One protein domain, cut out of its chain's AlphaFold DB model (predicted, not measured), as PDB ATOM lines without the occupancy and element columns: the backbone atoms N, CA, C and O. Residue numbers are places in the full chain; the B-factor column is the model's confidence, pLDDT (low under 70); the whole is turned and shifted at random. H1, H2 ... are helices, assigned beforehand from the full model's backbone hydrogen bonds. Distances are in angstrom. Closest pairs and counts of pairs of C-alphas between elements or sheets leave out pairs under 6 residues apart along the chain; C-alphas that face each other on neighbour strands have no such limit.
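What this domain is: This is residues 499 to 643 of the 739 residues of an uncharacterized protein of Morella rubra (UniProt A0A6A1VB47). Picture two small groups of helices far apart at the two ends of an elongated model, joined by the lone helix H4 and the link that follows it. In the first group H2 and H3 pack at the end of the longest helix, H1, whose residues 499 to 514 stick out as a free arm; in the second, H6 and H7 form a helical hairpin, with H5 on H6 and short H8 at the far corner of H7. The printed part has 145 residues, with eight helices, H1 to H8 in chain order, and no named strand: the class is all helix. It is only just extended, close to loose, with a radius of gyration of the C-alphas of 22.3 A and spans of 68 by 37 by 32 A.

How they stand to each other: Start with H1, residues 499 to 523. Its residues 519 to 523 alone touch H3, residues 542 to 553, about perpendicular at 83 degrees; the closest C-alphas are those of His 520 and Phe 552, 7.1 A apart. H2, residues 529 to 533, touches H3, with the C-alphas of Lys 529 and Cys 549 closest at 6.3 A. H4, residues 555 to 569, is close to H3 but not clearly touching, with the C-alphas of Leu 551 and Phe 557 closest at 6.8 A. H4 is apart from H5, residues 582 to 590. H5 touches H6, residues 599 to 607, at a steep tilt of 63 degrees, opposite ways; the C-alphas of Arg 586 and Leu 602 are closest, at 6.6 A. H6 and H7, residues 617 to 636, touch as a hairpin at a shallow tilt of 15 degrees, opposite ways, with the C-alphas of Ala 600 and Met 626 closest at 5.5 A. H7 and H8, residues 640 to 643, only just touch, with 3 pairs of C-alphas within 8 A, and only at the corner; the closest are those of Cys 633 and Tyr 640, 6.2 A. In H1 to H7 every O i to N i+4 pair is within hydrogen-bond range; H8 is too short for one.

Where its parts are: Find C-alpha 499 at (146.445, 116.601, 91.139); from there H1 runs 35.7 A to C-alpha 523 at (170.288, 143.145, 91.187). H7 is 28.5 A long, H4 20.9 A and H3 16.3 A. The printed part ends with H8, at C-alpha 643, (175.984, 98.252, 113.706).

The domain as a whole: The two C-alphas farthest apart, those of Leu 534 and Gly 637, are 68.4 A apart. The printed part has no cut. The link from H4 to H5, residues 570 to 581, is long. Mean pLDDT of the printed part is 76.7; look for values under 70 in 36 residues, among them 499 to 513 and 589 to 597.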
ATOM      1  N   GLU A 499     145.419 116.707  92.185       50.09
ATOM      2  CA  GLU A 499     146.445 116.601  91.139       50.09
ATOM      3  C   GLU A 499     146.575 117.869  90.284       50.09
ATOM      4  O   GLU A 499     147.700 118.307  90.009       50.09
ATOM      5  N   ASP A 500     145.457 118.516  89.958       48.06
ATOM      6  CA  ASP A 500     145.430 119.760  89.188       48.06
ATOM      7  C   ASP A 500     145.881 120.934  90.062       48.06
ATOM      8  O   ASP A 500     146.794 121.670  89.683       48.06
ATOM      9  N   VAL A 501     145.387 121.013  91.306       49.44
ATOM     10  CA  VAL A 501     145.888 121.953  92.330       49.44
ATOM     11  C   VAL A 501     147.405 121.824  92.500       49.44
ATOM     12  O   VAL A 501     148.128 122.824  92.484       49.44
ATOM     13  N   ARG A 502     147.922 120.594  92.629       52.59
ATOM     14  CA  ARG A 502     149.363 120.317  92.765       52.59
ATOM     15  C   ARG A 502     150.128 120.808  91.534       52.59
ATOM     16  O   ARG A 502     151.160 121.458  91.690       52.59
ATOM     17  N   THR A 503     149.609 120.561  90.333       53.31
ATOM     18  CA  THR A 503     150.231 120.961  89.059       53.31
ATOM     19  C   THR A 503     150.260 122.482  88.878       53.31
ATOM     20  O   THR A 503     151.305 123.044  88.524       53.31
ATOM     21  N   VAL A 504     149.162 123.175  89.193       50.84
ATOM     22  CA  VAL A 504     149.080 124.645  89.189       50.84
ATOM     23  C   VAL A 504     150.060 125.235  90.208       50.84
ATOM     24  O   VAL A 504     150.884 126.083  89.852       50.84
ATOM     25  N   VAL A 505     150.066 124.736  91.449       53.84
ATOM     26  CA  VAL A 505     150.972 125.207  92.510       53.84
ATOM     27  C   VAL A 505     152.444 124.961  92.157       53.84
ATOM     28  O   VAL A 505     153.268 125.863  92.338       53.84
ATOM     29  N   GLU A 506     152.811 123.796  91.614       57.22
ATOM     30  CA  GLU A 506     154.184 123.515  91.163       57.22
ATOM     31  C   GLU A 506     154.620 124.439  90.015       57.22
ATOM     32  O   GLU A 506     155.750 124.954  90.023       57.22
ATOM     33  N   THR A 507     153.718 124.714  89.071       56.28
ATOM     34  CA  THR A 507     153.955 125.613  87.933       56.28
ATOM     35  C   THR A 507     154.145 127.056  88.406       56.28
ATOM     36  O   THR A 507     155.172 127.675  88.104       56.28
ATOM     37  N   MET A 508     153.240 127.570  89.247       53.44
ATOM     38  CA  MET A 508     153.341 128.901  89.860       53.44
ATOM     39  C   MET A 508     154.607 129.048  90.715       53.44
ATOM     40  O   MET A 508     155.326 130.045  90.608       53.44
ATOM     41  N   MET A 509     154.941 128.043  91.531       51.91
ATOM     42  CA  MET A 509     156.174 128.026  92.327       51.91
ATOM     43  C   MET A 509     157.423 128.064  91.442       51.91
ATOM     44  O   MET A 509     158.386 128.768  91.761       51.91
ATOM     45  N   THR A 510     157.423 127.341  90.322       60.72
ATOM     46  CA  THR A 510     158.546 127.298  89.376       60.72
ATOM     47  C   THR A 510     158.699 128.617  88.619       60.72
ATOM     48  O   THR A 510     159.817 129.141  88.528       60.72
ATOM     49  N   ALA A 511     157.594 129.218  88.171       56.75
ATOM     50  CA  ALA A 511     157.572 130.554  87.581       56.75
ATOM     51  C   ALA A 511     158.090 131.612  88.573       56.75
ATOM     52  O   ALA A 511     159.038 132.339  88.263       56.75
ATOM     53  N   ARG A 512     157.578 131.623  89.814       61.25
ATOM     54  CA  ARG A 512     157.997 132.540  90.892       61.25
ATOM     55  C   ARG A 512     159.482 132.404  91.238       61.25
ATOM     56  O   ARG A 512     160.175 133.415  91.377       61.25
ATOM     57  N   ARG A 513     160.004 131.173  91.351       67.00
ATOM     58  CA  ARG A 513     161.443 130.909  91.566       67.00
ATOM     59  C   ARG A 513     162.281 131.434  90.400       67.00
ATOM     60  O   ARG A 513     163.310 132.068  90.627       67.00
ATOM     61  N   THR A 514     161.838 131.201  89.166       73.25
ATOM     62  CA  THR A 514     162.543 131.626  87.947       73.25
ATOM     63  C   THR A 514     162.581 133.148  87.823       73.25
ATOM     64  O   THR A 514     163.659 133.708  87.626       73.25
ATOM     65  N   HIS A 515     161.446 133.823  88.021       76.00
ATOM     66  CA  HIS A 515     161.356 135.282  88.062       76.00
ATOM     67  C   HIS A 515     162.274 135.858  89.155       76.00
ATOM     68  O   HIS A 515     163.187 136.619  88.840       76.00
ATOM     69  N   ARG A 516     162.152 135.405  90.413       71.81
ATOM     70  CA  ARG A 516     163.005 135.876  91.524       71.81
ATOM     71  C   ARG A 516     164.504 135.664  91.256       71.81
ATOM     72  O   ARG A 516     165.306 136.527  91.600       71.81
ATOM     73  N   ASN A 517     164.892 134.560  90.612       81.19
ATOM     74  CA  ASN A 517     166.284 134.314  90.221       81.19
ATOM     75  C   ASN A 517     166.779 135.285  89.135       81.19
ATOM     76  O   ASN A 517     167.917 135.745  89.226       81.19
ATOM     77  N   ARG A 518     165.946 135.625  88.138       85.06
ATOM     78  CA  ARG A 518     166.270 136.641  87.114       85.06
ATOM     79  C   ARG A 518     166.442 138.022  87.751       85.06
ATOM     80  O   ARG A 518     167.472 138.655  87.532       85.06
ATOM     81  N   MET A 519     165.505 138.425  88.610       87.00
ATOM     82  CA  MET A 519     165.561 139.695  89.345       87.00
ATOM     83  C   MET A 519     166.821 139.796  90.214       87.00
ATOM     84  O   MET A 519     167.557 140.774  90.130       87.00
ATOM     85  N   HIS A 520     167.157 138.743  90.966       85.69
ATOM     86  CA  HIS A 520     168.378 138.703  91.779       85.69
ATOM     87  C   HIS A 520     169.668 138.723  90.934       85.69
ATOM     88  O   HIS A 520     170.670 139.311  91.338       85.69
ATOM     89  N   ALA A 521     169.662 138.105  89.748       90.00
ATOM     90  CA  ALA A 521     170.792 138.155  88.817       90.00
ATOM     91  C   ALA A 521     170.975 139.545  88.176       90.00
ATOM     92  O   ALA A 521     172.102 139.917  87.852       90.00
ATOM     93  N   TYR A 522     169.896 140.316  88.011       89.75
ATOM     94  CA  TYR A 522     169.967 141.720  87.606       89.75
ATOM     95  C   TYR A 522     170.438 142.614  88.760       89.75
ATOM     96  O   TYR A 522     171.382 143.374  88.574       89.75
ATOM     97  N   PHE A 523     169.879 142.441  89.964       90.81
ATOM     98  CA  PHE A 523     170.288 143.145  91.187       90.81
ATOM     99  C   PHE A 523     171.804 143.047  91.437       90.81
ATOM    100  O   PHE A 523     172.468 144.048  91.688       90.81
ATOM    101  N   LYS A 524     172.388 141.856  91.249       91.25
ATOM    102  CA  LYS A 524     173.837 141.607  91.381       91.25
ATOM    103  C   LYS A 524     174.746 142.343  90.387       91.25
ATOM    104  O   LYS A 524     175.963 142.230  90.509       91.25
ATOM    105  N   LYS A 525     174.200 143.059  89.400       93.81
ATOM    106  CA  LYS A 525     174.985 143.922  88.500       93.81
ATOM    107  C   LYS A 525     175.327 145.273  89.133       93.81
ATOM    108  O   LYS A 525     176.161 145.990  88.586       93.81
ATOM    109  N   PHE A 526     174.689 145.622  90.250       91.50
ATOM    110  CA  PHE A 526     174.890 146.883  90.955       91.50
ATOM    111  C   PHE A 526     175.737 146.678  92.220       91.50
ATOM    112  O   PHE A 526     175.640 145.628  92.856       91.50
ATOM    113  N   PRO A 527     176.573 147.663  92.602       86.06
ATOM    114  CA  PRO A 527     177.446 147.552  93.771       86.06
ATOM    115  C   PRO A 527     176.705 147.726  95.105       86.06
ATOM    116  O   PRO A 527     177.205 147.285  96.135       86.06
ATOM    117  N   SER A 528     175.533 148.370  95.102       88.69
ATOM    118  CA  SER A 528     174.720 148.606  96.296       88.69
ATOM    119  C   SER A 528     173.225 148.577  95.973       88.69
ATOM    120  O   SER A 528     172.818 148.598  94.807       88.69
ATOM    121  N   LYS A 529     172.404 148.551  97.026       88.81
ATOM    122  CA  LYS A 529     170.942 148.594  96.944       88.81
ATOM    123  C   LYS A 529     170.451 149.894  96.314       88.81
ATOM    124  O   LYS A 529     169.595 149.875  95.444       88.81
ATOM    125  N   GLU A 530     171.040 151.009  96.716       90.50
ATOM    126  CA  GLU A 530     170.721 152.363  96.265       90.50
ATOM    127  C   GLU A 530     171.017 152.497  94.765       90.50
ATOM    128  O   GLU A 530     170.188 152.986  94.002       90.50
ATOM    129  N   ALA A 531     172.154 151.953  94.315       89.00
ATOM    130  CA  ALA A 531     172.509 151.896  92.898       89.00
ATOM    131  C   ALA A 531     171.567 150.999  92.066       89.00
ATOM    132  O   ALA A 531     171.391 151.256  90.875       89.00
ATOM    133  N   ALA A 532     170.968 149.969  92.677       90.62
ATOM    134  CA  ALA A 532     169.959 149.122  92.042       90.62
ATOM    135  C   ALA A 532     168.571 149.787  91.997       90.62
ATOM    136  O   ALA A 532     167.869 149.653  90.998       90.62
ATOM    137  N   LEU A 533     168.175 150.523  93.041       91.56
ATOM    138  CA  LEU A 533     166.886 151.227  93.100       91.56
ATOM    139  C   LEU A 533     166.773 152.324  92.032       91.56
ATOM    140  O   LEU A 533     165.707 152.493  91.455       91.56
ATOM    141  N   LEU A 534     167.877 153.004  91.700       89.69
ATOM    142  CA  LEU A 534     167.929 153.998  90.615       89.69
ATOM    143  C   LEU A 534     167.757 153.405  89.202       89.69
ATOM    144  O   LEU A 534     167.699 154.159  88.230       89.69
ATOM    145  N   LYS A 535     167.752 152.073  89.058       89.81
ATOM    146  CA  LYS A 535     167.613 151.370  87.774       89.81
ATOM    147  C   LYS A 535     166.681 150.159  87.923       89.81
ATOM    148  O   LYS A 535     167.175 149.028  87.964       89.81
ATOM    149  N   PRO A 536     165.353 150.379  88.007       87.06
ATOM    150  CA  PRO A 536     164.368 149.305  88.063       87.06
ATOM    151  C   PRO A 536     164.488 148.317  86.900       87.06
ATOM    152  O   PRO A 536     164.893 148.673  85.789       87.06
ATOM    153  N   HIS A 537     164.149 147.052  87.152       86.25
ATOM    154  CA  HIS A 537     164.102 146.050  86.092       86.25
ATOM    155  C   HIS A 537     162.885 146.321  85.183       86.25
ATOM    156  O   HIS A 537     161.798 146.535  85.713       86.25
ATOM    157  N   PRO A 538     163.014 146.276  83.840       82.19
ATOM    158  CA  PRO A 538     161.923 146.642  82.924       82.19
ATOM    159  C   PRO A 538     160.652 145.792  83.099       82.19
ATOM    160  O   PRO A 538     159.550 146.296  82.928       82.19
ATOM    161  N   ASP A 539     160.801 144.523  83.487       80.12
ATOM    162  CA  ASP A 539     159.684 143.598  83.752       80.12
ATOM    163  C   ASP A 539     159.054 143.740  85.170       80.12
ATOM    164  O   ASP A 539     158.418 142.797  85.643       80.12
ATOM    165  N   THR A 540     159.280 144.844  85.900       80.94
ATOM    166  CA  THR A 540     158.742 145.083  87.263       80.94
ATOM    167  C   THR A 540     158.372 146.549  87.482       80.94
ATOM    168  O   THR A 540     159.072 147.422  86.973       80.94
ATOM    169  N   THR A 541     157.346 146.836  88.293       84.56
ATOM    170  CA  THR A 541     157.087 148.218  88.753       84.56
ATOM    171  C   THR A 541     158.163 148.693  89.735       84.56
ATOM    172  O   THR A 541     158.913 147.879  90.288       84.56
ATOM    173  N   GLU A 542     158.252 150.002  89.985       79.56
ATOM    174  CA  GLU A 542     159.252 150.564  90.905       79.56
ATOM    175  C   GLU A 542     159.054 150.066  92.346       79.56
ATOM    176  O   GLU A 542     160.022 149.741  93.035       79.56
ATOM    177  N   GLU A 543     157.802 149.908  92.781       82.56
ATOM    178  CA  GLU A 543     157.423 149.376  94.093       82.56
ATOM    179  C   GLU A 543     157.816 147.902  94.228       82.56
ATOM    180  O   GLU A 543     158.480 147.518  95.191       82.56
ATOM    181  N   GLN A 544     157.484 147.077  93.228       81.50
ATOM    182  CA  GLN A 544     157.850 145.657  93.205       81.50
ATOM    183  C   GLN A 544     159.371 145.469  93.153       81.50
ATOM    184  O   GLN A 544     159.921 144.579  93.808       81.50
ATOM    185  N   TRP A 545     160.077 146.318  92.400       90.88
ATOM    186  CA  TRP A 545     161.536 146.315  92.363       90.88
ATOM    187  C   TRP A 545     162.144 146.699  93.715       90.88
ATOM    188  O   TRP A 545     163.107 146.067  94.162       90.88
ATOM    189  N   LYS A 546     161.557 147.686  94.401       89.00
ATOM    190  CA  LYS A 546     161.958 148.104  95.745       89.00
ATOM    191  C   LYS A 546     161.781 146.981  96.766       89.00
ATOM    192  O   LYS A 546     162.751 146.651  97.447       89.00
ATOM    193  N   GLU A 547     160.625 146.316  96.796       87.38
ATOM    194  CA  GLU A 547     160.391 145.142  97.653       87.38
ATOM    195  C   GLU A 547     161.379 143.997  97.371       87.38
ATOM    196  O   GLU A 547     161.861 143.330  98.291       87.38
ATOM    197  N   LEU A 548     161.725 143.764  96.101       86.50
ATOM    198  CA  LEU A 548     162.727 142.765  95.723       86.50
ATOM    199  C   LEU A 548     164.136 143.162  96.188       86.50
ATOM    200  O   LEU A 548     164.868 142.307  96.689       86.50
ATOM    201  N   CYS A 549     164.511 144.439  96.090       88.25
ATOM    202  CA  CYS A 549     165.777 144.956  96.614       88.25
ATOM    203  C   CYS A 549     165.843 144.871  98.150       88.25
ATOM    204  O   CYS A 549     166.878 144.484  98.702       88.25
ATOM    205  N   ASP A 550     164.746 145.175  98.846       89.62
ATOM    206  CA  ASP A 550     164.598 144.987 100.294       89.62
ATOM    207  C   ASP A 550     164.756 143.506 100.668       89.62
ATOM    208  O   ASP A 550     165.559 143.156 101.535       89.62
ATOM    209  N   LEU A 551     164.087 142.603  99.945       86.62
ATOM    210  CA  LEU A 551     164.205 141.160 100.145       86.62
ATOM    211  C   LEU A 551     165.639 140.653  99.930       86.62
ATOM    212  O   LEU A 551     166.131 139.881 100.755       86.62
ATOM    213  N   PHE A 552     166.313 141.057  98.849       88.25
ATOM    214  CA  PHE A 552     167.677 140.605  98.538       88.25
ATOM    215  C   PHE A 552     168.734 141.169  99.493       88.25
ATOM    216  O   PHE A 552     169.782 140.547  99.659       88.25
ATOM    217  N   THR A 553     168.458 142.303 100.144       89.75
ATOM    218  CA  THR A 553     169.328 142.882 101.183       89.75
ATOM    219  C   THR A 553     168.948 142.489 102.608       89.75
ATOM    220  O   THR A 553     169.733 142.719 103.525       89.75
ATOM    221  N   SER A 554     167.797 141.838 102.807       88.00
ATOM    222  CA  SER A 554     167.371 141.360 104.123       88.00
ATOM    223  C   SER A 554     168.370 140.372 104.737       88.00
ATOM    224  O   SER A 554     168.895 139.466 104.079       88.00
ATOM    225  N   GLU A 555     168.595 140.502 106.046       87.00
ATOM    226  CA  GLU A 555     169.541 139.665 106.789       87.00
ATOM    227  C   GLU A 555     169.196 138.168 106.679       87.00
ATOM    228  O   GLU A 555     170.077 137.326 106.493       87.00
ATOM    229  N   ALA A 556     167.903 137.828 106.714       82.56
ATOM    230  CA  ALA A 556     167.415 136.460 106.571       82.56
ATOM    231  C   ALA A 556     167.732 135.857 105.189       82.56
ATOM    232  O   ALA A 556     168.117 134.685 105.096       82.56
ATOM    233  N   PHE A 557     167.611 136.643 104.111       83.81
ATOM    234  CA  PHE A 557     167.988 136.205 102.766       83.81
ATOM    235  C   PHE A 557     169.504 136.045 102.641       83.81
ATOM    236  O   PHE A 557     169.966 135.022 102.134       83.81
ATOM    237  N   MET A 558     170.281 136.999 103.162       84.44
ATOM    238  CA  MET A 558     171.745 136.958 103.129       84.44
ATOM    239  C   MET A 558     172.309 135.771 103.921       84.44
ATOM    240  O   MET A 558     173.097 134.997 103.369       84.44
ATOM    241  N   LYS A 559     171.832 135.533 105.152       85.31
ATOM    242  CA  LYS A 559     172.172 134.342 105.957       85.31
ATOM    243  C   LYS A 559     171.846 133.046 105.208       85.31
ATOM    244  O   LYS A 559     172.698 132.163 105.110       85.31
ATOM    245  N   ARG A 560     170.650 132.937 104.612       75.38
ATOM    246  CA  ARG A 560     170.238 131.758 103.826       75.38
ATOM    247  C   ARG A 560     171.080 131.575 102.557       75.38
ATOM    248  O   ARG A 560     171.404 130.445 102.200       75.38
ATOM    249  N   SER A 561     171.448 132.662 101.881       77.94
ATOM    250  CA  SER A 561     172.283 132.654 100.675       77.94
ATOM    251  C   SER A 561     173.710 132.189 100.981       77.94
ATOM    252  O   SER A 561     174.201 131.266 100.327       77.94
ATOM    253  N   GLU A 562     174.356 132.750 102.007       79.69
ATOM    254  CA  GLU A 562     175.697 132.323 102.426       79.69
ATOM    255  C   GLU A 562     175.699 130.900 102.997       79.69
ATOM    256  O   GLU A 562     176.587 130.116 102.662       79.69
ATOM    257  N   GLN A 563     174.675 130.492 103.758       77.19
ATOM    258  CA  GLN A 563     174.560 129.097 104.193       77.19
ATOM    259  C   GLN A 563     174.396 128.142 103.002       77.19
ATOM    260  O   GLN A 563     175.067 127.114 102.943       77.19
ATOM    261  N   ASN A 564     173.581 128.490 102.002       76.06
ATOM    262  CA  ASN A 564     173.442 127.693 100.781       76.06
ATOM    263  C   ASN A 564     174.738 127.634  99.959       76.06
ATOM    264  O   ASN A 564     175.032 126.603  99.359       76.06
ATOM    265  N   LYS A 565     175.534 128.706  99.941       80.44
ATOM    266  CA  LYS A 565     176.858 128.740  99.305       80.44
ATOM    267  C   LYS A 565     177.853 127.833 100.038       80.44
ATOM    268  O   LYS A 565     178.490 127.014  99.383       80.44
ATOM    269  N   LYS A 566     177.896 127.888 101.378       82.25
ATOM    270  CA  LYS A 566     178.678 126.968 102.229       82.25
ATOM    271  C   LYS A 566     178.235 125.508 102.079       82.25
ATOM    272  O   LYS A 566     179.069 124.611 102.056       82.25
ATOM    273  N   ASN A 567     176.936 125.251 101.943       74.19
ATOM    274  CA  ASN A 567     176.410 123.903 101.716       74.19
ATOM    275  C   ASN A 567     176.793 123.384 100.318       74.19
ATOM    276  O   ASN A 567     177.187 122.232 100.187       74.19
ATOM    277  N   ARG A 568     176.765 124.239  99.283       72.50
ATOM    278  CA  ARG A 568     177.252 123.887  97.936       72.50
ATOM    279  C   ARG A 568     178.759 123.641  97.895       72.50
ATOM    280  O   ARG A 568     179.177 122.736  97.191       72.50
ATOM    281  N   SER A 569     179.572 124.379  98.657       73.50
ATOM    282  CA  SER A 569     181.019 124.111  98.739       73.50
ATOM    283  C   SER A 569     181.369 122.853  99.543       73.50
ATOM    284  O   SER A 569     182.489 122.372  99.439       73.50
ATOM    285  N   LYS A 570     180.431 122.312 100.335       77.62
ATOM    286  CA  LYS A 570     180.555 120.998 100.993       77.62
ATOM    287  C   LYS A 570     180.150 119.824 100.088       77.62
ATOM    288  O   LYS A 570     180.329 118.679 100.490       77.62
ATOM    289  N   LEU A 571     179.591 120.077  98.900       73.06
ATOM    290  CA  LEU A 571     179.226 119.020  97.959       73.06
ATOM    291  C   LEU A 571     180.493 118.473  97.287       73.06
ATOM    292  O   LEU A 571     181.034 119.090  96.374       73.06
ATOM    293  N   THR A 572     180.959 117.316  97.750       73.62
ATOM    294  CA  THR A 572     182.168 116.649  97.240       73.62
ATOM    295  C   THR A 572     181.932 115.883  95.940       73.62
ATOM    296  O   THR A 572     182.839 115.780  95.120       73.62
ATOM    297  N   VAL A 573     180.719 115.360  95.735       80.75
ATOM    298  CA  VAL A 573     180.358 114.512  94.589       80.75
ATOM    299  C   VAL A 573     178.995 114.899  94.014       80.75
ATOM    300  O   VAL A 573     178.008 115.042  94.736       80.75
ATOM    301  N   ASN A 574     178.929 115.057  92.691       79.50
ATOM    302  CA  ASN A 574     177.688 115.371  91.978       79.50
ATOM    303  C   ASN A 574     176.876 114.093  91.718       79.50
ATOM    304  O   ASN A 574     177.449 113.065  91.361       79.50
ATOM    305  N   HIS A 575     175.549 114.155  91.837       78.44
ATOM    306  CA  HIS A 575     174.659 113.036  91.501       78.44
ATOM    307  C   HIS A 575     174.233 113.068  90.018       78.44
ATOM    308  O   HIS A 575     174.154 114.126  89.397       78.44
ATOM    309  N   ALA A 576     173.906 111.903  89.458       80.19
ATOM    310  CA  ALA A 576     173.413 111.716  88.091       80.19
ATOM    311  C   ALA A 576     171.876 111.768  87.966       80.19
ATOM    312  O   ALA A 576     171.360 111.847  86.853       80.19
ATOM    313  N   ALA A 577     171.137 111.758  89.085       68.56
ATOM    314  CA  ALA A 577     169.665 111.657  89.116       68.56
ATOM    315  C   ALA A 577     168.875 112.769  88.372       68.56
ATOM    316  O   ALA A 577     167.658 112.660  88.197       68.56
ATOM    317  N   GLY A 578     169.538 113.838  87.915       69.50
ATOM    318  CA  GLY A 578     168.905 114.937  87.183       69.50
ATOM    319  C   GLY A 578     167.858 115.664  88.031       69.50
ATOM    320  O   GLY A 578     168.133 116.049  89.165       69.50
ATOM    321  N   SER A 579     166.654 115.848  87.485       63.34
ATOM    322  CA  SER A 579     165.509 116.453  88.184       63.34
ATOM    323  C   SER A 579     164.747 115.489  89.108       63.34
ATOM    324  O   SER A 579     163.786 115.904  89.756       63.34
ATOM    325  N   ARG A 580     165.136 114.206  89.193       69.62
ATOM    326  CA  ARG A 580     164.496 113.236  90.096       69.62
ATOM    327  C   ARG A 580     165.097 113.360  91.495       69.62
ATOM    328  O   ARG A 580     166.307 113.245  91.667       69.62
ATOM    329  N   SER A 581     164.248 113.564  92.501       73.19
ATOM    330  CA  SER A 581     164.660 113.499  93.907       73.19
ATOM    331  C   SER A 581     165.033 112.066  94.300       73.19
ATOM    332  O   SER A 581     164.492 111.106  93.748       73.19
ATOM    333  N   PHE A 582     165.897 111.902  95.304       74.06
ATOM    334  CA  PHE A 582     166.296 110.570  95.784       74.06
ATOM    335  C   PHE A 582     165.097 109.753  96.299       74.06
ATOM    336  O   PHE A 582     165.050 108.543  96.091       74.06
ATOM    337  N   GLN A 583     164.079 110.410  96.871       71.31
ATOM    338  CA  GLN A 583     162.795 109.791  97.227       71.31
ATOM    339  C   GLN A 583     162.064 109.230  95.994       71.31
ATOM    340  O   GLN A 583     161.615 108.086  96.019       71.31
ATOM    341  N   ARG A 584     162.005 109.983  94.883       70.69
ATOM    342  CA  ARG A 584     161.397 109.529  93.618       70.69
ATOM    343  C   ARG A 584     162.239 108.456  92.912       70.69
ATOM    344  O   ARG A 584     161.691 107.631  92.185       70.69
ATOM    345  N   THR A 585     163.558 108.431  93.116       76.12
ATOM    346  CA  THR A 585     164.407 107.306  92.688       76.12
ATOM    347  C   THR A 585     164.100 106.052  93.511       76.12
ATOM    348  O   THR A 585     163.872 104.998  92.922       76.12
ATOM    349  N   ARG A 586     164.004 106.174  94.845       74.56
ATOM    350  CA  ARG A 586     163.669 105.076  95.771       74.56
ATOM    351  C   ARG A 586     162.291 104.477  95.470       74.56
ATOM    352  O   ARG A 586     162.184 103.266  95.324       74.56
ATOM    353  N   ALA A 587     161.262 105.308  95.290       73.12
ATOM    354  CA  ALA A 587     159.917 104.848  94.933       73.12
ATOM    355  C   ALA A 587     159.912 104.005  93.643       73.12
ATOM    356  O   ALA A 587     159.358 102.914  93.617       73.12
ATOM    357  N   CYS A 588     160.616 104.446  92.595       70.00
ATOM    358  CA  CYS A 588     160.690 103.687  91.344       70.00
ATOM    359  C   CYS A 588     161.600 102.447  91.392       70.00
ATOM    360  O   CYS A 588     161.546 101.656  90.460       70.00
ATOM    361  N   MET A 589     162.436 102.263  92.421       69.69
ATOM    362  CA  MET A 589     163.103 100.973  92.666       69.69
ATOM    363  C   MET A 589     162.132  99.971  93.298       69.69
ATOM    364  O   MET A 589     162.098  98.818  92.884       69.69
ATOM    365  N   LYS A 590     161.283 100.434  94.226       64.12
ATOM    366  CA  LYS A 590     160.317  99.597  94.959       64.12
ATOM    367  C   LYS A 590     159.278  98.915  94.055       64.12
ATOM    368  O   LYS A 590     158.742  97.880  94.421       64.12
ATOM    369  N   ASN A 591     159.018  99.488  92.878       53.88
ATOM    370  CA  ASN A 591     158.083  98.954  91.884       53.88
ATOM    371  C   ASN A 591     158.748  98.008  90.859       53.88
ATOM    372  O   ASN A 591     158.073  97.558  89.940       53.88
ATOM    373  N   GLN A 592     160.062  97.760  90.955       53.94
ATOM    374  CA  GLN A 592     160.785  96.818  90.084       53.94
ATOM    375  C   GLN A 592     161.222  95.554  90.834       53.94
ATOM    376  O   GLN A 592     161.268  94.487  90.233       53.94
ATOM    377  N   GLU A 593     161.519  95.665  92.131       46.50
ATOM    378  CA  GLU A 593     161.941  94.549  92.982       46.50
ATOM    379  C   GLU A 593     161.202  94.625  94.326       46.50
ATOM    380  O   GLU A 593     161.272  95.632  95.037       46.50
ATOM    381  N   SER A 594     160.489  93.554  94.683       46.00
ATOM    382  CA  SER A 594     159.770  93.424  95.953       46.00
ATOM    383  C   SER A 594     160.750  93.166  97.103       46.00
ATOM    384  O   SER A 594     160.936  92.032  97.540       46.00
ATOM    385  N   GLY A 595     161.406  94.223  97.585       53.88
ATOM    386  CA  GLY A 595     162.425  94.114  98.625       53.88
ATOM    387  C   GLY A 595     162.739  95.429  99.331       53.88
ATOM    388  O   GLY A 595     162.450  96.528  98.847       53.88
ATOM    389  N   ASN A 596     163.343  95.317 100.515       60.28
ATOM    390  CA  ASN A 596     163.820  96.468 101.271       60.28
ATOM    391  C   ASN A 596     165.051  97.050 100.549       60.28
ATOM    392  O   ASN A 596     166.080  96.391 100.443       60.28
ATOM    393  N   ILE A 597     164.928  98.255  99.987       64.19
ATOM    394  CA  ILE A 597     165.933  98.799  99.057       64.19
ATOM    395  C   ILE A 597     167.261  99.046  99.782       64.19
ATOM    396  O   ILE A 597     167.342  99.940 100.628       64.19
ATOM    397  N   ASN A 598     168.301  98.310  99.379       75.00
ATOM    398  CA  ASN A 598     169.671  98.466  99.868       75.00
ATOM    399  C   ASN A 598     170.161  99.928  99.678       75.00
ATOM    400  O   ASN A 598     170.129 100.440  98.549       75.00
ATOM    401  N   PRO A 599     170.633 100.614 100.742       77.69
ATOM    402  CA  PRO A 599     171.159 101.978 100.658       77.69
ATOM    403  C   PRO A 599     172.301 102.160  99.646       77.69
ATOM    404  O   PRO A 599     172.351 103.194  98.977       77.69
ATOM    405  N   ALA A 600     173.188 101.170  99.492       81.88
ATOM    406  CA  ALA A 600     174.296 101.207  98.537       81.88
ATOM    407  C   ALA A 600     173.800 101.155  97.081       81.88
ATOM    408  O   ALA A 600     174.260 101.931  96.244       81.88
ATOM    409  N   GLU A 601     172.799 100.325  96.779       82.00
ATOM    410  CA  GLU A 601     172.185 100.257  95.442       82.00
ATOM    411  C   GLU A 601     171.355 101.511  95.121       82.00
ATOM    412  O   GLU A 601     171.409 102.035  94.004       82.00
ATOM    413  N   LEU A 602     170.653 102.082  96.110       84.56
ATOM    414  CA  LEU A 602     170.005 103.386  95.943       84.56
ATOM    415  C   LEU A 602     171.038 104.486  95.656       84.56
ATOM    416  O   LEU A 602     170.807 105.333  94.790       84.56
ATOM    417  N   TYR A 603     172.179 104.479  96.347       86.06
ATOM    418  CA  TYR A 603     173.272 105.412  96.090       86.06
ATOM    419  C   TYR A 603     173.825 105.230  94.666       86.06
ATOM    420  O   TYR A 603     173.802 106.173  93.872       86.06
ATOM    421  N   LYS A 604     174.191 104.005  94.276       87.62
ATOM    422  CA  LYS A 604     174.635 103.640  92.919       87.62
ATOM    423  C   LYS A 604     173.681 104.147  91.836       87.62
ATOM    424  O   LYS A 604     174.124 104.831  90.915       87.62
ATOM    425  N   LYS A 605     172.366 103.927  91.973       86.06
ATOM    426  CA  LYS A 605     171.351 104.371  90.992       86.06
ATOM    427  C   LYS A 605     171.206 105.900  90.902       86.06
ATOM    428  O   LYS A 605     170.747 106.405  89.881       86.06
ATOM    429  N   ASN A 606     171.597 106.651  91.937       86.56
ATOM    430  CA  ASN A 606     171.605 108.120  91.913       86.56
ATOM    431  C   ASN A 606     172.955 108.721  91.475       86.56
ATOM    432  O   ASN A 606     172.961 109.862  91.013       86.56
ATOM    433  N   TYR A 607     174.072 107.992  91.595       87.38
ATOM    434  CA  TYR A 607     175.441 108.463  91.307       87.38
ATOM    435  C   TYR A 607     176.112 107.785  90.095       87.38
ATOM    436  O   TYR A 607     177.256 108.100  89.762       87.38
ATOM    437  N   THR A 608     175.384 106.928  89.374       85.56
ATOM    438  CA  THR A 608     175.750 106.420  88.042       85.56
ATOM    439  C   THR A 608     174.793 106.943  86.969       85.56
ATOM    440  O   THR A 608     173.631 107.256  87.236       85.56
ATOM    441  N   ASN A 609     175.282 107.087  85.738       82.62
ATOM    442  CA  ASN A 609     174.451 107.454  84.591       82.62
ATOM    443  C   ASN A 609     173.712 106.231  83.996       82.62
ATOM    444  O   ASN A 609     173.854 105.107  84.468       82.62
ATOM    445  N   LYS A 610     172.940 106.429  82.915       77.31
ATOM    446  CA  LYS A 610     172.193 105.343  82.240       77.31
ATOM    447  C   LYS A 610     173.067 104.207  81.666       77.31
ATOM    448  O   LYS A 610     172.523 103.149  81.384       77.31
ATOM    449  N   ASP A 611     174.371 104.419  81.469       77.81
ATOM    450  CA  ASP A 611     175.334 103.380  81.061       77.81
ATOM    451  C   ASP A 611     176.031 102.718  82.282       77.81
ATOM    452  O   ASP A 611     176.977 101.958  82.098       77.81
ATOM    453  N   GLY A 612     175.635 103.032  83.524       80.12
ATOM    454  CA  GLY A 612     176.271 102.525  84.751       80.12
ATOM    455  C   GLY A 612     177.590 103.215  85.133       80.12
ATOM    456  O   GLY A 612     178.254 102.794  86.075       80.12
ATOM    457  N   ILE A 613     177.981 104.286  84.433       85.19
ATOM    458  CA  ILE A 613     179.248 104.993  84.675       85.19
ATOM    459  C   ILE A 613     179.075 105.989  85.828       85.19
ATOM    460  O   ILE A 613     178.152 106.811  85.806       85.19
ATOM    461  N   TRP A 614     179.986 105.942  86.802       88.56
ATOM    462  CA  TRP A 614     180.057 106.853  87.947       88.56
ATOM    463  C   TRP A 614     180.225 108.321  87.542       88.56
ATOM    464  O   TRP A 614     180.899 108.643  86.564       88.56
ATOM    465  N   THR A 615     179.649 109.239  88.320       84.88
ATOM    466  CA  THR A 615     179.815 110.690  88.104       84.88
ATOM    467  C   THR A 615     181.211 111.213  88.439       84.88
ATOM    468  O   THR A 615     181.598 112.268  87.937       84.88
ATOM    469  N   SER A 616     181.950 110.514  89.304       85.88
ATOM    470  CA  SER A 616     183.335 110.808  89.697       85.88
ATOM    471  C   SER A 616     183.931 109.615  90.449       85.88
ATOM    472  O   SER A 616     183.173 108.827  91.015       85.88
ATOM    473  N   GLU A 617     185.262 109.518  90.527       83.56
ATOM    474  CA  GLU A 617     185.925 108.441  91.281       83.56
ATOM    475  C   GLU A 617     185.564 108.489  92.772       83.56
ATOM    476  O   GLU A 617     185.166 107.483  93.344       83.56
ATOM    477  N   GLY A 618     185.519 109.681  93.377       83.44
ATOM    478  CA  GLY A 618     185.066 109.838  94.763       83.44
ATOM    479  C   GLY A 618     183.625 109.362  95.010       83.44
ATOM    480  O   GLY A 618     183.302 108.963  96.125       83.44
ATOM    481  N   ALA A 619     182.747 109.354  93.996       85.50
ATOM    482  CA  ALA A 619     181.411 108.768  94.133       85.50
ATOM    483  C   ALA A 619     181.481 107.232  94.151       85.50
ATOM    484  O   ALA A 619     180.786 106.588  94.935       85.50
ATOM    485  N   ARG A 620     182.366 106.648  93.340       87.75
ATOM    486  CA  ARG A 620     182.652 105.214  93.354       87.75
ATOM    487  C   ARG A 620     183.276 104.771  94.680       87.75
ATOM    488  O   ARG A 620     182.772 103.831  95.275       87.75
ATOM    489  N   GLU A 621     184.279 105.479  95.196       87.25
ATOM    490  CA  GLU A 621     184.905 105.184  96.500       87.25
ATOM    491  C   GLU A 621     183.918 105.241  97.679       87.25
ATOM    492  O   GLU A 621     184.096 104.558  98.692       87.25
ATOM    493  N   ILE A 622     182.905 106.115  97.604       85.44
ATOM    494  CA  ILE A 622     181.833 106.182  98.606       85.44
ATOM    495  C   ILE A 622     180.928 104.955  98.475       85.44
ATOM    496  O   ILE A 622     180.637 104.322  99.487       85.44
ATOM    497  N   TYR A 623     180.539 104.576  97.252       88.44
ATOM    498  CA  TYR A 623     179.790 103.340  97.023       88.44
ATOM    499  C   TYR A 623     180.563 102.104  97.491       88.44
ATOM    500  O   TYR A 623     179.999 101.299  98.217       88.44
ATOM    501  N   GLU A 624     181.844 101.961  97.144       88.50
ATOM    502  CA  GLU A 624     182.664 100.806  97.529       88.50
ATOM    503  C   GLU A 624     182.797 100.695  99.057       88.50
ATOM    504  O   GLU A 624     182.746  99.593  99.599       88.50
ATOM    505  N   ARG A 625     182.844 101.825  99.780       84.50
ATOM    506  CA  ARG A 625     182.743 101.845 101.251       84.50
ATOM    507  C   ARG A 625     181.363 101.441 101.772       84.50
ATOM    508  O   ARG A 625     181.296 100.692 102.742       84.50
ATOM    509  N   MET A 626     180.276 101.911 101.158       82.44
ATOM    510  CA  MET A 626     178.910 101.511 101.538       82.44
ATOM    511  C   MET A 626     178.654 100.021 101.274       82.44
ATOM    512  O   MET A 626     178.040  99.351 102.094       82.44
ATOM    513  N   ASP A 627     179.156  99.500 100.157       83.19
ATOM    514  CA  ASP A 627     179.048  98.109  99.716       83.19
ATOM    515  C   ASP A 627     179.928  97.175 100.573       83.19
ATOM    516  O   ASP A 627     179.498  96.093 100.970       83.19
ATOM    517  N   ALA A 628     181.132  97.612 100.965       81.88
ATOM    518  CA  ALA A 628     181.954  96.908 101.952       81.88
ATOM    519  C   ALA A 628     181.302  96.879 103.347       81.88
ATOM    520  O   ALA A 628     181.294  95.833 103.994       81.88
ATOM    521  N   PHE A 629     180.717  97.996 103.792       76.69
ATOM    522  CA  PHE A 629     179.988  98.062 105.061       76.69
ATOM    523  C   PHE A 629     178.724  97.192 105.044       76.69
ATOM    524  O   PHE A 629     178.461  96.485 106.012       76.69
ATOM    525  N   GLN A 630     177.981  97.169 103.933       75.12
ATOM    526  CA  GLN A 630     176.832  96.279 103.772       75.12
ATOM    527  C   GLN A 630     177.258  94.808 103.858       75.12
ATOM    528  O   GLN A 630     176.678  94.072 104.645       75.12
ATOM    529  N   ARG A 631     178.338  94.399 103.172       77.44
ATOM    530  CA  ARG A 631     178.875  93.032 103.317       77.44
ATOM    531  C   ARG A 631     179.302  92.703 104.746       77.44
ATOM    532  O   ARG A 631     179.163  91.557 105.155       77.44
ATOM    533  N   GLN A 632     179.806  93.674 105.510       71.75
ATOM    534  CA  GLN A 632     180.080  93.470 106.934       71.75
ATOM    535  C   GLN A 632     178.783  93.243 107.731       71.75
ATOM    536  O   GLN A 632     178.743  92.335 108.555       71.75
ATOM    537  N   CYS A 633     177.713  93.998 107.452       68.88
ATOM    538  CA  CYS A 633     176.391  93.774 108.054       68.88
ATOM    539  C   CYS A 633     175.864  92.364 107.747       68.88
ATOM    540  O   CYS A 633     175.462  91.640 108.660       68.88
ATOM    541  N   ASP A 634     175.944  91.957 106.478       71.38
ATOM    542  CA  ASP A 634     175.475  90.658 105.990       71.38
ATOM    543  C   ASP A 634     176.270  89.490 106.617       71.38
ATOM    544  O   ASP A 634     175.695  88.454 106.945       71.38
ATOM    545  N   LEU A 635     177.584  89.662 106.831       71.94
ATOM    546  CA  LEU A 635     178.460  88.684 107.497       71.94
ATOM    547  C   LEU A 635     178.249  88.607 109.017       71.94
ATOM    548  O   LEU A 635     178.400  87.534 109.597       71.94
ATOM    549  N   GLU A 636     177.934  89.727 109.671       69.00
ATOM    550  CA  GLU A 636     177.646  89.767 111.111       69.00
ATOM    551  C   GLU A 636     176.197  89.368 111.446       69.00
ATOM    552  O   GLU A 636     175.878  89.190 112.620       69.00
ATOM    553  N   GLY A 637     175.322  89.231 110.440       69.19
ATOM    554  CA  GLY A 637     173.901  88.912 110.621       69.19
ATOM    555  C   GLY A 637     173.093  90.031 111.290       69.19
ATOM    556  O   GLY A 637     172.026  89.765 111.841       69.19
ATOM    557  N   LYS A 638     173.601  91.268 111.272       68.94
ATOM    558  CA  LYS A 638     173.018  92.439 111.949       68.94
ATOM    559  C   LYS A 638     172.472  93.437 110.938       68.94
ATOM    560  O   LYS A 638     173.012  93.602 109.844       68.94
ATOM    561  N   THR A 639     171.446  94.183 111.328       66.75
ATOM    562  CA  THR A 639     170.954  95.307 110.529       66.75
ATOM    563  C   THR A 639     171.929  96.488 110.557       66.75
ATOM    564  O   THR A 639     172.667  96.702 111.521       66.75
ATOM    565  N   TYR A 640     171.880  97.314 109.506       62.62
ATOM    566  CA  TYR A 640     172.642  98.565 109.389       62.62
ATOM    567  C   TYR A 640     172.527  99.437 110.654       62.62
ATOM    568  O   TYR A 640     173.522  99.928 111.182       62.62
ATOM    569  N   THR A 641     171.308  99.551 111.188       66.00
ATOM    570  CA  THR A 641     170.973 100.311 112.399       66.00
ATOM    571  C   THR A 641     171.608  99.760 113.674       66.00
ATOM    572  O   THR A 641     171.989 100.544 114.540       66.00
ATOM    573  N   GLU A 642     171.762  98.441 113.808       70.19
ATOM    574  CA  GLU A 642     172.385  97.828 114.991       70.19
ATOM    575  C   GLU A 642     173.902  98.031 114.997       70.19
ATOM    576  O   GLU A 642     174.481  98.308 116.049       70.19
ATOM    577  N   ILE A 643     174.548  97.966 113.828       68.62
ATOM    578  CA  ILE A 643     175.984  98.252 113.706       68.62
ATOM    579  C   ILE A 643     176.253  99.752 113.876       68.62
ATOM    580  O   ILE A 643     177.214 100.112 114.554       68.62
TER     581      ILE A 643